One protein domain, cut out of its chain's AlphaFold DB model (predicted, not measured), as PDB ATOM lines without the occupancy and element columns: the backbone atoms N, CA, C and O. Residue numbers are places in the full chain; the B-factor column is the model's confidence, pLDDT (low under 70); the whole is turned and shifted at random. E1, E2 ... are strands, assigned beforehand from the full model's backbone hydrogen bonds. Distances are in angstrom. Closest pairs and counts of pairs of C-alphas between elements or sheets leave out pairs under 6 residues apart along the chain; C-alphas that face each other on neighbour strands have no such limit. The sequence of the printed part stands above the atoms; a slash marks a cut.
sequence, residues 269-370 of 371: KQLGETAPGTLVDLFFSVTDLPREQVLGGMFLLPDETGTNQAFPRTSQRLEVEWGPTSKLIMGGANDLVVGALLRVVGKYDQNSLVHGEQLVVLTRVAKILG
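What this domain is: This is residues 269 to 370 of the 371 residues of an uncharacterized protein of archaeon 13_1_20CM_52_20 (UniProt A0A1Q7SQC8). The domain is a small closed barrel of five strands, E1, E2, E3, E6 and E5 round the ring, of which E1, E3, E5 and E6 bend. Two three-residue strands are added onto it: E7 beside the first residues of E3, and E4 beside the last part of E6. The 102 printed residues hold no named helix and seven named strands, E1 to E7 along the chain; the class is all strand and the sheet is mixed. The whole is compact and rounded, with a radius of gyration of the C-alphas of 12.5 A and spans of 32 by 30 by 20 A.

How they stand to each other: E1, residues 279 to 291, bends by 105 degrees at residue 288. On one side of it lies E2, residues 294 to 300, its antiparallel partner in a hairpin; N 285 and O 298 are 2.9 A apart, within hydrogen-bond range. E2 makes a second hairpin with E3, residues 310 to 321, where N 297 and O 318 are 3.0 A apart. E1, E2 and E3 form a meander, each strand the antiparallel neighbour of the one before. On the other side of E3 from E2, E6, residues 353 to 361, runs parallel beside residues 319 to 321, with N 354 and O 319 2.8 A apart. E6 is antiparallel to E5, residues 341 to 348, in a hairpin with N 345 and O 358 2.9 A apart. E5 closes the ring on E1, antiparallel, with N 282 and O 344 3.0 A apart. E4, residues 327 to 329, is parallel to E6, with N 329 and O 359 2.9 A apart; E4 lies on the same side of E6 as E3, but E3 and E4 are apart. E7, residues 367 to 369, is parallel to E3, with N 369 and O 311 3.0 A apart. E3 bends by 100 degrees at residue 315, and its pairing is staggered: E7 beside 310 to 312, E2 beside 313 to 321.

Where its parts are: E1 starts at C-alpha 279 (142.382, 139.915, 130.611) and measures 22.8 A. E2 measures 17.6 A, E3 24.2 A, and E5 and E6 18.6 A each. E4 spans 6.4 A and E7 6.3 A, the latter ending at C-alpha 369 (156.472, 118.547, 123.662). C-alpha 353, where E6 begins, is at (136.500, 129.497, 131.777).

The domain as a whole: The C-alphas of Glu 292 and Thr 305 are the farthest apart, 35.0 A. The printed part has no cut. The link from E4 to E5, 11 residues, is long. The mean pLDDT of the printed part is 74.3; 33 residues are under 70, among them 269 to 275, 301 to 315 and 364 to 370.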
ATOM      1  N   LYS A 269     151.457 129.604 138.219       53.06
ATOM      2  CA  LYS A 269     151.222 130.255 139.521       53.06
ATOM      3  C   LYS A 269     150.249 131.432 139.422       53.06
ATOM      4  O   LYS A 269     149.427 131.612 140.306       53.06
ATOM      5  N   GLN A 270     150.310 132.194 138.333       58.38
ATOM      6  CA  GLN A 270     149.460 133.368 138.124       58.38
ATOM      7  C   GLN A 270     148.028 132.976 137.749       58.38
ATOM      8  O   GLN A 270     147.088 133.666 138.129       58.38
ATOM      9  N   LEU A 271     147.842 131.847 137.056       58.59
ATOM     10  CA  LEU A 271     146.518 131.368 136.650       58.59
ATOM     11  C   LEU A 271     145.644 130.970 137.853       58.59
ATOM     12  O   LEU A 271     144.445 131.219 137.839       58.59
ATOM     13  N   GLY A 272     146.240 130.406 138.911       57.06
ATOM     14  CA  GLY A 272     145.528 130.045 140.146       57.06
ATOM     15  C   GLY A 272     145.131 131.232 141.036       57.06
ATOM     16  O   GLY A 272     144.265 131.083 141.891       57.06
ATOM     17  N   GLU A 273     145.737 132.405 140.826       61.62
ATOM     18  CA  GLU A 273     145.518 133.635 141.608       61.62
ATOM     19  C   GLU A 273     144.761 134.717 140.810       61.62
ATOM     20  O   GLU A 273     144.547 135.829 141.295       61.62
ATOM     21  N   THR A 274     144.355 134.416 139.570       64.69
ATOM     22  CA  THR A 274     143.719 135.386 138.669       64.69
ATOM     23  C   THR A 274     142.281 135.682 139.099       64.69
ATOM     24  O   THR A 274     141.443 134.786 139.194       64.69
ATOM     25  N   ALA A 275     141.970 136.962 139.319       67.81
ATOM     26  CA  ALA A 275     140.615 137.402 139.633       67.81
ATOM     27  C   ALA A 275     139.694 137.321 138.393       67.81
ATOM     28  O   ALA A 275     140.133 137.672 137.289       67.81
ATOM     29  N   PRO A 276     138.413 136.931 138.548       70.06
ATOM     30  CA  PRO A 276     137.438 136.970 137.460       70.06
ATOM     31  C   PRO A 276     137.338 138.365 136.824       70.06
ATOM     32  O   PRO A 276     137.342 139.379 137.522       70.06
ATOM     33  N   GLY A 277     137.257 138.418 135.497       66.81
ATOM     34  CA  GLY A 277     137.246 139.642 134.694       66.81
ATOM     35  C   GLY A 277     138.627 140.127 134.232       66.81
ATOM     36  O   GLY A 277     138.699 141.103 133.482       66.81
ATOM     37  N   THR A 278     139.716 139.460 134.631       75.56
ATOM     38  CA  THR A 278     141.082 139.815 134.207       75.56
ATOM     39  C   THR A 278     141.340 139.373 132.770       75.56
ATOM     40  O   THR A 278     140.988 138.259 132.381       75.56
ATOM     41  N   LEU A 279     141.978 140.237 131.977       75.38
ATOM     42  CA  LEU A 279     142.382 139.915 130.611       75.38
ATOM     43  C   LEU A 279     143.670 139.079 130.638       75.38
ATOM     44  O   LEU A 279     144.672 139.492 131.218       75.38
ATOM     45  N   VAL A 280     143.616 137.900 130.032       77.31
ATOM     46  CA  VAL A 280     144.651 136.865 130.052       77.31
ATOM     47  C   VAL A 280     145.139 136.562 128.638       77.31
ATOM     48  O   VAL A 280     144.368 136.630 127.683       77.31
ATOM     49  N   ASP A 281     146.418 136.211 128.521       78.88
ATOM     50  CA  ASP A 281     147.050 135.691 127.305       78.88
ATOM     51  C   ASP A 281     147.678 134.338 127.642       78.88
ATOM     52  O   ASP A 281     148.531 134.244 128.533       78.88
ATOM     53  N   LEU A 282     147.195 133.279 126.997       80.50
ATOM     54  CA  LEU A 282     147.570 131.908 127.321       80.50
ATOM     55  C   LEU A 282     147.698 131.020 126.092       80.50
ATOM     56  O   LEU A 282     147.079 131.256 125.055       80.50
ATOM     57  N   PHE A 283     148.468 129.946 126.242       81.94
ATOM     58  CA  PHE A 283     148.542 128.867 125.270       81.94
ATOM     59  C   PHE A 283     147.671 127.696 125.729       81.94
ATOM     60  O   PHE A 283     147.626 127.355 126.912       81.94
ATOM     61  N   PHE A 284     146.956 127.090 124.789       83.12
ATOM     62  CA  PHE A 284     145.898 126.127 125.061       83.12
ATOM     63  C   PHE A 284     145.895 125.011 124.017       83.12
ATOM     64  O   PHE A 284     145.948 125.271 122.816       83.12
ATOM     65  N   SER A 285     145.820 123.763 124.472       85.75
ATOM     66  CA  SER A 285     145.635 122.588 123.615       85.75
ATOM     67  C   SER A 285     144.224 122.048 123.786       85.75
ATOM     68  O   SER A 285     143.878 121.604 124.879       85.75
ATOM     69  N   VAL A 286     143.446 121.986 122.707       85.75
ATOM     70  CA  VAL A 286     142.084 121.430 122.723       85.75
ATOM     71  C   VAL A 286     142.145 119.911 122.921       85.75
ATOM     72  O   VAL A 286     142.785 119.211 122.134       85.75
ATOM     73  N   THR A 287     141.483 119.385 123.951       83.62
ATOM     74  CA  THR A 287     141.362 117.938 124.221       83.62
ATOM     75  C   THR A 287     139.965 117.397 123.969       83.62
ATOM     76  O   THR A 287     139.824 116.224 123.632       83.62
ATOM     77  N   ASP A 288     138.939 118.232 124.110       82.06
ATOM     78  CA  ASP A 288     137.541 117.856 123.929       82.06
ATOM     79  C   ASP A 288     136.670 119.076 123.588       82.06
ATOM     80  O   ASP A 288     137.096 120.223 123.712       82.06
ATOM     81  N   LEU A 289     135.455 118.826 123.100       87.06
ATOM     82  CA  LEU A 289     134.492 119.849 122.682       87.06
ATOM     83  C   LEU A 289     133.211 119.686 123.515       87.06
ATOM     84  O   LEU A 289     132.285 119.002 123.075       87.06
ATOM     85  N   PRO A 290     133.164 120.226 124.748       76.75
ATOM     86  CA  PRO A 290     132.074 119.965 125.686       76.75
ATOM     87  C   PRO A 290     130.725 120.542 125.237       76.75
ATOM     88  O   PRO A 290     129.685 119.979 125.580       76.75
ATOM     89  N   ARG A 291     130.716 121.660 124.495       83.81
ATOM     90  CA  ARG A 291     129.509 122.311 123.951       83.81
ATOM     91  C   ARG A 291     129.823 122.980 122.617       83.81
ATOM     92  O   ARG A 291     130.986 123.214 122.290       83.81
ATOM     93  N   GLU A 292     128.783 123.328 121.866       75.19
ATOM     94  CA  GLU A 292     128.934 124.223 120.719       75.19
ATOM     95  C   GLU A 292     129.580 125.532 121.202       75.19
ATOM     96  O   GLU A 292     129.170 126.065 122.230       75.19
ATOM     97  N   GLN A 293     130.622 126.000 120.505       84.88
ATOM     98  CA  GLN A 293     131.362 127.228 120.844       84.88
ATOM     99  C   GLN A 293     132.180 127.203 122.154       84.88
ATOM    100  O   GLN A 293     132.753 128.220 122.540       84.88
ATOM    101  N   VAL A 294     132.350 126.033 122.786       86.69
ATOM    102  CA  VAL A 294     133.224 125.860 123.960       86.69
ATOM    103  C   VAL A 294     134.271 124.783 123.693       86.69
ATOM    104  O   VAL A 294     133.947 123.656 123.322       86.69
ATOM    105  N   LEU A 295     135.543 125.127 123.898       87.56
ATOM    106  CA  LEU A 295     136.691 124.235 123.745       87.56
ATOM    107  C   LEU A 295     137.186 123.803 125.128       87.56
ATOM    108  O   LEU A 295     137.568 124.650 125.931       87.56
ATOM    109  N   GLY A 296     137.213 122.500 125.402       85.38
ATOM    110  CA  GLY A 296     137.813 121.921 126.604       85.38
ATOM    111  C   GLY A 296     139.254 121.503 126.325       85.38
ATOM    112  O   GLY A 296     139.549 120.926 125.275       85.38
ATOM    113  N   GLY A 297     140.184 121.822 127.222       85.69
ATOM    114  CA  GLY A 297     141.595 121.607 126.919       85.69
ATOM    115  C   GLY A 297     142.558 121.879 128.056       85.69
ATOM    116  O   GLY A 297     142.177 122.214 129.176       85.69
ATOM    117  N   MET A 298     143.838 121.711 127.744       82.19
ATOM    118  CA  MET A 298     144.931 121.862 128.696       82.19
ATOM    119  C   MET A 298     145.653 123.180 128.471       82.19
ATOM    120  O   MET A 298     146.006 123.524 127.339       82.19
ATOM    121  N   PHE A 299     145.924 123.882 129.565       79.44
ATOM    122  CA  PHE A 299     146.827 125.021 129.571       79.44
ATOM    123  C   PHE A 299     148.252 124.576 129.213       79.44
ATOM    124  O   PHE A 299     148.705 123.494 129.607       79.44
ATOM    125  N   LEU A 300     148.976 125.419 128.489       75.50
ATOM    126  CA  LEU A 300     150.358 125.191 128.092       75.50
ATOM    127  C   LEU A 300     151.236 126.327 128.614       75.50
ATOM    128  O   LEU A 300     150.834 127.490 128.594       75.50
ATOM    129  N   LEU A 301     152.443 125.988 129.066       65.69
ATOM    130  CA  LEU A 301     153.412 127.001 129.476       65.69
ATOM    131  C   LEU A 301     154.036 127.669 128.246       65.69
ATOM    132  O   LEU A 301     154.278 126.975 127.257       65.69
ATOM    133  N   PRO A 302     154.328 128.980 128.299       62.94
ATOM    134  CA  PRO A 302     155.119 129.631 127.265       62.94
ATOM    135  C   PRO A 302     156.487 128.961 127.131       62.94
ATOM    136  O   PRO A 302     157.096 128.545 128.114       62.94
ATOM    137  N   ASP A 303     156.960 128.878 125.894       58.34
ATOM    138  CA  ASP A 303     158.310 128.435 125.570       58.34
ATOM    139  C   ASP A 303     159.338 129.414 126.168       58.34
ATOM    140  O   ASP A 303     159.363 130.591 125.796       58.34
ATOM    141  N   GLU A 304     160.190 128.941 127.084       51.19
ATOM    142  CA  GLU A 304     161.220 129.758 127.749       51.19
ATOM    143  C   GLU A 304     162.241 130.347 126.758       51.19
ATOM    144  O   GLU A 304     162.897 131.344 127.062       51.19
ATOM    145  N   THR A 305     162.345 129.786 125.548       47.97
ATOM    146  CA  THR A 305     163.223 130.291 124.481       47.97
ATOM    147  C   THR A 305     162.627 131.473 123.704       47.97
ATOM    148  O   THR A 305     163.309 132.077 122.877       47.97
ATOM    149  N   GLY A 306     161.350 131.809 123.936       52.16
ATOM    150  CA  GLY A 306     160.641 132.899 123.255       52.16
ATOM    151  C   GLY A 306     160.293 132.620 121.786       52.16
ATOM    152  O   GLY A 306     159.710 133.481 121.124       52.16
ATOM    153  N   THR A 307     160.613 131.429 121.268       51.06
ATOM    154  CA  THR A 307     160.351 131.068 119.865       51.06
ATOM    155  C   THR A 307     158.895 130.662 119.612       51.06
ATOM    156  O   THR A 307     158.435 130.748 118.472       51.06
ATOM    157  N   ASN A 308     158.143 130.296 120.664       56.88
ATOM    158  CA  ASN A 308     156.746 129.834 120.611       56.88
ATOM    159  C   ASN A 308     156.541 128.620 119.682       56.88
ATOM    160  O   ASN A 308     155.466 128.449 119.100       56.88
ATOM    161  N   GLN A 309     157.574 127.789 119.516       55.94
ATOM    162  CA  GLN A 309     157.543 126.625 118.622       55.94
ATOM    163  C   GLN A 309     157.279 125.314 119.365       55.94
ATOM    164  O   GLN A 309     156.791 124.355 118.759       55.94
ATOM    165  N   ALA A 310     157.576 125.269 120.664       54.06
ATOM    166  CA  ALA A 310     157.502 124.062 121.470       54.06
ATOM    167  C   ALA A 310     156.914 124.365 122.854       54.06
ATOM    168  O   ALA A 310     157.491 125.124 123.627       54.06
ATOM    169  N   PHE A 311     155.762 123.771 123.171       63.34
ATOM    170  CA  PHE A 311     155.053 124.053 124.423       63.34
ATOM    171  C   PHE A 311     155.066 122.841 125.370       63.34
ATOM    172  O   PHE A 311     154.610 121.762 124.963       63.34
ATOM    173  N   PRO A 312     155.535 122.983 126.626       63.62
ATOM    174  CA  PRO A 312     155.384 121.953 127.652       63.62
ATOM    175  C   PRO A 312     153.907 121.770 128.028       63.62
ATOM    176  O   PRO A 312     153.197 122.750 128.289       63.62
ATOM    177  N   ARG A 313     153.429 120.518 128.097       62.31
ATOM    178  CA  ARG A 313     152.079 120.222 128.617       62.31
ATOM    179  C   ARG A 313     152.001 120.479 130.116       62.31
ATOM    180  O   ARG A 313     152.897 120.093 130.859       62.31
ATOM    181  N   THR A 314     150.877 121.035 130.563       67.00
ATOM    182  CA  THR A 314     150.525 121.100 131.988       67.00
ATOM    183  C   THR A 314     149.344 120.180 132.306       67.00
ATOM    184  O   THR A 314     148.681 119.677 131.399       67.00
ATOM    185  N   SER A 315     149.077 119.958 133.598       66.94
ATOM    186  CA  SER A 315     147.916 119.197 134.091       66.94
ATOM    187  C   SER A 315     146.697 120.079 134.413       66.94
ATOM    188  O   SER A 315     145.704 119.572 134.928       66.94
ATOM    189  N   GLN A 316     146.745 121.383 134.111       72.94
ATOM    190  CA  GLN A 316     145.644 122.309 134.378       72.94
ATOM    191  C   GLN A 316     144.639 122.299 133.218       72.94
ATOM    192  O   GLN A 316     144.969 122.692 132.096       72.94
ATOM    193  N   ARG A 317     143.404 121.873 133.501       79.94
ATOM    194  CA  ARG A 317     142.288 121.900 132.547       79.94
ATOM    195  C   ARG A 317     141.577 123.256 132.593       79.94
ATOM    196  O   ARG A 317     141.326 123.781 133.677       79.94
ATOM    197  N   LEU A 318     141.252 123.790 131.421       84.19
ATOM    198  CA  LEU A 318     140.515 125.039 131.218       84.19
ATOM    199  C   LEU A 318     139.443 124.841 130.137       84.19
ATOM    200  O   LEU A 318     139.540 123.926 129.311       84.19
ATOM    201  N   GLU A 319     138.455 125.730 130.118       86.56
ATOM    202  CA  GLU A 319     137.495 125.861 129.023       86.56
ATOM    203  C   GLU A 319     137.665 127.224 128.343       86.56
ATOM    204  O   GLU A 319     137.925 128.232 128.999       86.56
ATOM    205  N   VAL A 320     137.543 127.261 127.018       86.19
ATOM    206  CA  VAL A 320     137.606 128.491 126.221       86.19
ATOM    207  C   VAL A 320     136.317 128.626 125.428       86.19
ATOM    208  O   VAL A 320     136.048 127.819 124.538       86.19
ATOM    209  N   GLU A 321     135.535 129.654 125.734       87.31
ATOM    210  CA  GLU A 321     134.332 130.014 124.987       87.31
ATOM    211  C   GLU A 321     134.693 130.999 123.868       87.31
ATOM    212  O   GLU A 321     135.439 131.959 124.081       87.31
ATOM    213  N   TRP A 322     134.196 130.751 122.656       87.19
ATOM    214  CA  TRP A 322     134.424 131.598 121.484       87.19
ATOM    215  C   TRP A 322     133.126 131.774 120.701       87.19
ATOM    216  O   TRP A 322     132.379 130.827 120.514       87.19
ATOM    217  N   GLY A 323     132.856 132.976 120.201       82.81
ATOM    218  CA  GLY A 323     131.592 133.292 119.534       82.81
ATOM    219  C   GLY A 323     131.763 134.134 118.269       82.81
ATOM    220  O   GLY A 323     132.881 134.345 117.799       82.81
ATOM    221  N   PRO A 324     130.662 134.680 117.718       73.06
ATOM    222  CA  PRO A 324     130.683 135.507 116.503       73.06
ATOM    223  C   PRO A 324     131.528 136.782 116.629       73.06
ATOM    224  O   PRO A 324     131.956 137.352 115.628       73.06
ATOM    225  N   THR A 325     131.750 137.246 117.858       77.12
ATOM    226  CA  THR A 325     132.567 138.422 118.182       77.12
ATOM    227  C   THR A 325     134.045 138.089 118.392       77.12
ATOM    228  O   THR A 325     134.862 139.004 118.483       77.12
ATOM    229  N   SER A 326     134.403 136.805 118.472       81.94
ATOM    230  CA  SER A 326     135.777 136.352 118.674       81.94
ATOM    231  C   SER A 326     136.561 136.415 117.365       81.94
ATOM    232  O   SER A 326     136.134 135.911 116.324       81.94
ATOM    233  N   LYS A 327     137.751 137.016 117.403       79.69
ATOM    234  CA  LYS A 327     138.607 137.150 116.223       79.69
ATOM    235  C   LYS A 327     139.486 135.912 116.051       79.69
ATOM    236  O   LYS A 327     140.417 135.698 116.825       79.69
ATOM    237  N   LEU A 328     139.227 135.138 114.998       78.81
ATOM    238  CA  LEU A 328     140.052 133.994 114.605       78.81
ATOM    239  C   LEU A 328     141.217 134.443 113.713       78.81
ATOM    240  O   LEU A 328     141.032 135.186 112.748       78.81
ATOM    241  N   ILE A 329     142.431 134.018 114.056       71.88
ATOM    242  CA  ILE A 329     143.678 134.422 113.400       71.88
ATOM    243  C   ILE A 329     144.474 133.158 113.046       71.88
ATOM    244  O   ILE A 329     144.604 132.255 113.865       71.88
ATOM    245  N   MET A 330     145.029 133.089 111.830       64.38
ATOM    246  CA  MET A 330     145.786 131.925 111.315       64.38
ATOM    247  C   MET A 330     145.002 130.593 111.244       64.38
ATOM    248  O   MET A 330     145.602 129.530 111.119       64.38
ATOM    249  N   GLY A 331     143.669 130.656 111.236       69.75
ATOM    250  CA  GLY A 331     142.759 129.526 111.029       69.75
ATOM    251  C   GLY A 331     141.301 129.994 111.000       69.75
ATOM    252  O   GLY A 331     141.033 131.187 111.161       69.75
ATOM    253  N   GLY A 332     140.369 129.074 110.769       77.62
ATOM    254  CA  GLY A 332     138.923 129.304 110.852       77.62
ATOM    255  C   GLY A 332     138.251 128.437 111.920       77.62
ATOM    256  O   GLY A 332     138.905 127.651 112.596       77.62
ATOM    257  N   ALA A 333     136.924 128.541 112.042       77.75
ATOM    258  CA  ALA A 333     136.136 127.737 112.988       77.75
ATOM    259  C   ALA A 333     136.354 126.220 112.808       77.75
ATOM    260  O   ALA A 333     136.397 125.477 113.782       77.75
ATOM    261  N   ASN A 334     136.577 125.776 111.566       82.56
ATOM    262  CA  ASN A 334     136.859 124.378 111.232       82.56
ATOM    263  C   ASN A 334     138.226 123.880 111.735       82.56
ATOM    264  O   ASN A 334     138.453 122.674 111.751       82.56
ATOM    265  N   ASP A 335     139.142 124.776 112.116       80.25
ATOM    266  CA  ASP A 335     140.448 124.411 112.675       80.25
ATOM    267  C   ASP A 335     140.408 124.294 114.220       80.25
ATOM    268  O   ASP A 335     141.394 123.875 114.828       80.25
ATOM    269  N   LEU A 336     139.280 124.629 114.866       81.12
ATOM    270  CA  LEU A 336     139.062 124.508 116.315       81.12
ATOM    271  C   LEU A 336     138.593 123.095 116.691       81.12
ATOM    272  O   LEU A 336     137.485 122.879 117.177       81.12
ATOM    273  N   VAL A 337     139.448 122.115 116.421       83.88
ATOM    274  CA  VAL A 337     139.175 120.688 116.633       83.88
ATOM    275  C   VAL A 337     140.007 120.118 117.777       83.88
ATOM    276  O   VAL A 337     140.986 120.722 118.215       83.88
ATOM    277  N   VAL A 338     139.653 118.920 118.247       81.50
ATOM    278  CA  VAL A 338     140.483 118.167 119.200       81.50
ATOM    279  C   VAL A 338     141.897 117.995 118.636       81.50
ATOM    280  O   VAL A 338     142.075 117.568 117.497       81.50
ATOM    281  N   GLY A 339     142.904 118.345 119.435       78.25
ATOM    282  CA  GLY A 339     144.311 118.381 119.034       78.25
ATOM    283  C   GLY A 339     144.794 119.737 118.506       78.25
ATOM    284  O   GLY A 339     145.984 119.875 118.222       78.25
ATOM    285  N   ALA A 340     143.920 120.742 118.391       82.56
ATOM    286  CA  ALA A 340     144.329 122.084 117.993       82.56
ATOM    287  C   ALA A 340     145.158 122.779 119.083       82.56
ATOM    288  O   ALA A 340     144.864 122.685 120.277       82.56
ATOM    289  N   LEU A 341     146.180 123.511 118.643       82.38
ATOM    290  CA  LEU A 341     147.011 124.376 119.475       82.38
ATOM    291  C   LEU A 341     146.602 125.820 119.258       82.38
ATOM    292  O   LEU A 341     146.619 126.291 118.121       82.38
ATOM    293  N   LEU A 342     146.279 126.525 120.334       83.25
ATOM    294  CA  LEU A 342     145.758 127.881 120.293       83.25
ATOM    295  C   LEU A 342     146.567 128.796 121.212       83.25
ATOM    296  O   LEU A 342     146.983 128.389 122.296       83.25
ATOM    297  N   ARG A 343     146.740 130.053 120.805       84.75
ATOM    298  CA  ARG A 343     146.989 131.160 121.736       84.75
ATOM    299  C   ARG A 343     145.697 131.944 121.884       84.75
ATOM    300  O   ARG A 343     145.115 132.357 120.881       84.75
ATOM    301  N   VAL A 344     145.245 132.107 123.115       83.12
ATOM    302  CA  VAL A 344     143.958 132.708 123.453       83.12
ATOM    303  C   VAL A 344     144.218 133.971 124.251       83.12
ATOM    304  O   VAL A 344     144.844 133.923 125.308       83.12
ATOM    305  N   VAL A 345     143.709 135.088 123.739       81.94
ATOM    306  CA  VAL A 345     143.628 136.350 124.472       81.94
ATOM    307  C   VAL A 345     142.164 136.591 124.799       81.94
ATOM    308  O   VAL A 345     141.321 136.614 123.899       81.94
ATOM    309  N   GLY A 346     141.837 136.729 126.078       83.94
ATOM    310  CA  GLY A 346     140.447 136.774 126.518       83.94
ATOM    311  C   GLY A 346     140.286 137.167 127.975       83.94
ATOM    312  O   GLY A 346     141.267 137.457 128.651       83.94
ATOM    313  N   LYS A 347     139.051 137.184 128.472       81.69
ATOM    314  CA  LYS A 347     138.767 137.464 129.887       81.69
ATOM    315  C   LYS A 347     138.576 136.163 130.647       81.69
ATOM    316  O   LYS A 347     137.746 135.344 130.259       81.69
ATOM    317  N   TYR A 348     139.338 135.989 131.719       79.88
ATOM    318  CA  TYR A 348     139.185 134.863 132.633       79.88
ATOM    319  C   TYR A 348     137.925 135.049 133.484       79.88
ATOM    320  O   TYR A 348     137.708 136.125 134.039       79.88
ATOM    321  N   ASP A 349     137.101 134.016 133.584       79.25
ATOM    322  CA  ASP A 349     135.848 133.980 134.336       79.25
ATOM    323  C   ASP A 349     135.916 132.910 135.441       79.25
ATOM    324  O   ASP A 349     136.900 132.181 135.585       79.25
ATOM    325  N   GLN A 350     134.876 132.819 136.264       70.38
ATOM    326  CA  GLN A 350     134.763 131.776 137.282       70.38
ATOM    327  C   GLN A 350     134.750 130.375 136.635       70.38
ATOM    328  O   GLN A 350     134.313 130.196 135.502       70.38
ATOM    329  N   ASN A 351     135.217 129.361 137.374       68.69
ATOM    330  CA  ASN A 351     135.296 127.954 136.943       68.69
ATOM    331  C   ASN A 351     136.296 127.644 135.812       68.69
ATOM    332  O   ASN A 351     136.055 126.726 135.032       68.69
ATOM    333  N   SER A 352     137.438 128.339 135.741       74.75
ATOM    334  CA  SER A 352     138.477 128.044 134.733       74.75
ATOM    335  C   SER A 352     138.011 128.238 133.284       74.75
ATOM    336  O   SER A 352     138.550 127.610 132.369       74.75
ATOM    337  N   LEU A 353     137.026 129.116 133.082       82.38
ATOM    338  CA  LEU A 353     136.500 129.497 131.777       82.38
ATOM    339  C   LEU A 353     137.186 130.774 131.283       82.38
ATOM    340  O   LEU A 353     137.406 131.710 132.050       82.38
ATOM    341  N   VAL A 354     137.508 130.831 129.995       84.88
ATOM    342  CA  VAL A 354     138.056 132.024 129.345       84.88
ATOM    343  C   VAL A 354     137.183 132.413 128.165       84.88
ATOM    344  O   VAL A 354     137.045 131.654 127.209       84.88
ATOM    345  N   HIS A 355     136.644 133.630 128.213       85.19
ATOM    346  CA  HIS A 355     135.937 134.253 127.094       85.19
ATOM    347  C   HIS A 355     136.964 134.751 126.082       85.19
ATOM    348  O   HIS A 355     137.590 135.795 126.285       85.19
ATOM    349  N   GLY A 356     137.193 133.978 125.022       82.38
ATOM    350  CA  GLY A 356     138.217 134.252 124.018       82.38
ATOM    351  C   GLY A 356     137.827 135.415 123.109       82.38
ATOM    352  O   GLY A 356     136.967 135.277 122.242       82.38
ATOM    353  N   GLU A 357     138.496 136.557 123.254       83.81
ATOM    354  CA  GLU A 357     138.330 137.704 122.353       83.81
ATOM    355  C   GLU A 357     139.143 137.505 121.064       83.81
ATOM    356  O   GLU A 357     138.696 137.860 119.970       83.81
ATOM    357  N   GLN A 358     140.327 136.895 121.173       80.69
ATOM    358  CA  GLN A 358     141.180 136.536 120.039       80.69
ATOM    359  C   GLN A 358     141.704 135.111 120.190       80.69
ATOM    360  O   GLN A 358     142.286 134.758 121.215       80.69
ATOM    361  N   LEU A 359     141.525 134.305 119.145       81.00
ATOM    362  CA  LEU A 359     142.008 132.930 119.081       81.00
ATOM    363  C   LEU A 359     142.956 132.799 117.890       81.00
ATOM    364  O   LEU A 359     142.560 132.941 116.731       81.00
ATOM    365  N   VAL A 360     144.224 132.533 118.179       81.81
ATOM    366  CA  VAL A 360     145.269 132.330 117.177       81.81
ATOM    367  C   VAL A 360     145.528 130.835 117.029       81.81
ATOM    368  O   VAL A 360     145.972 130.200 117.983       81.81
ATOM    369  N   VAL A 361     145.288 130.273 115.844       80.50
ATOM    370  CA  VAL A 361     145.517 128.846 115.571       80.50
ATOM    371  C   VAL A 361     146.989 128.599 115.239       80.50
ATOM    372  O   VAL A 361     147.527 129.128 114.268       80.50
ATOM    373  N   LEU A 362     147.649 127.779 116.057       78.88
ATOM    374  CA  LEU A 362     149.085 127.487 116.007       78.88
ATOM    375  C   LEU A 362     149.406 126.048 115.578       78.88
ATOM    376  O   LEU A 362     150.576 125.709 115.411       78.88
ATOM    377  N   THR A 363     148.401 125.205 115.333       74.94
ATOM    378  CA  THR A 363     148.551 123.762 115.040       74.94
ATOM    379  C   THR A 363     149.510 123.442 113.883       74.94
ATOM    380  O   THR A 363     150.107 122.371 113.855       74.94
ATOM    381  N   ARG A 364     149.690 124.357 112.919       68.38
ATOM    382  CA  ARG A 364     150.589 124.165 111.760       68.38
ATOM    383  C   ARG A 364     152.013 124.684 111.978       68.38
ATOM    384  O   ARG A 364     152.875 124.431 111.144       68.38
ATOM    385  N   VAL A 365     152.240 125.449 113.044       55.19
ATOM    386  CA  VAL A 365     153.479 126.212 113.281       55.19
ATOM    387  C   VAL A 365     154.144 125.894 114.619       55.19
ATOM    388  O   VAL A 365     155.295 126.266 114.813       55.19
ATOM    389  N   ALA A 366     153.457 125.185 115.515       63.28
ATOM    390  CA  ALA A 366     153.976 124.790 116.815       63.28
ATOM    391  C   ALA A 366     153.692 123.315 117.112       63.28
ATOM    392  O   ALA A 366     152.738 122.729 116.600       63.28
ATOM    393  N   LYS A 367     154.530 122.713 117.957       65.62
ATOM    394  CA  LYS A 367     154.374 121.336 118.435       65.62
ATOM    395  C   LYS A 367     154.240 121.319 119.951       65.62
ATOM    396  O   LYS A 367     154.829 122.133 120.658       65.62
ATOM    397  N   ILE A 368     153.479 120.354 120.455       59.41
ATOM    398  CA  ILE A 368     153.457 120.057 121.884       59.41
ATOM    399  C   ILE A 368     154.619 119.118 122.185       59.41
ATOM    400  O   ILE A 368     154.744 118.080 121.532       59.41
ATOM    401  N   LEU A 369     155.448 119.460 123.167       56.59
ATOM    402  CA  LEU A 369     156.472 118.547 123.662       56.59
ATOM    403  C   LEU A 369     155.779 117.465 124.503       56.59
ATOM    404  O   LEU A 369     155.143 117.760 125.517       56.59
ATOM    405  N   GLY A 370     155.833 116.219 124.030       48.75
ATOM    406  CA  GLY A 370     155.483 115.047 124.834       48.75
ATOM    407  C   GLY A 370     156.631 114.692 125.778       48.75
ATOM    408  O   GLY A 370     157.776 115.029 125.482       48.75
TER     409      GLY A 370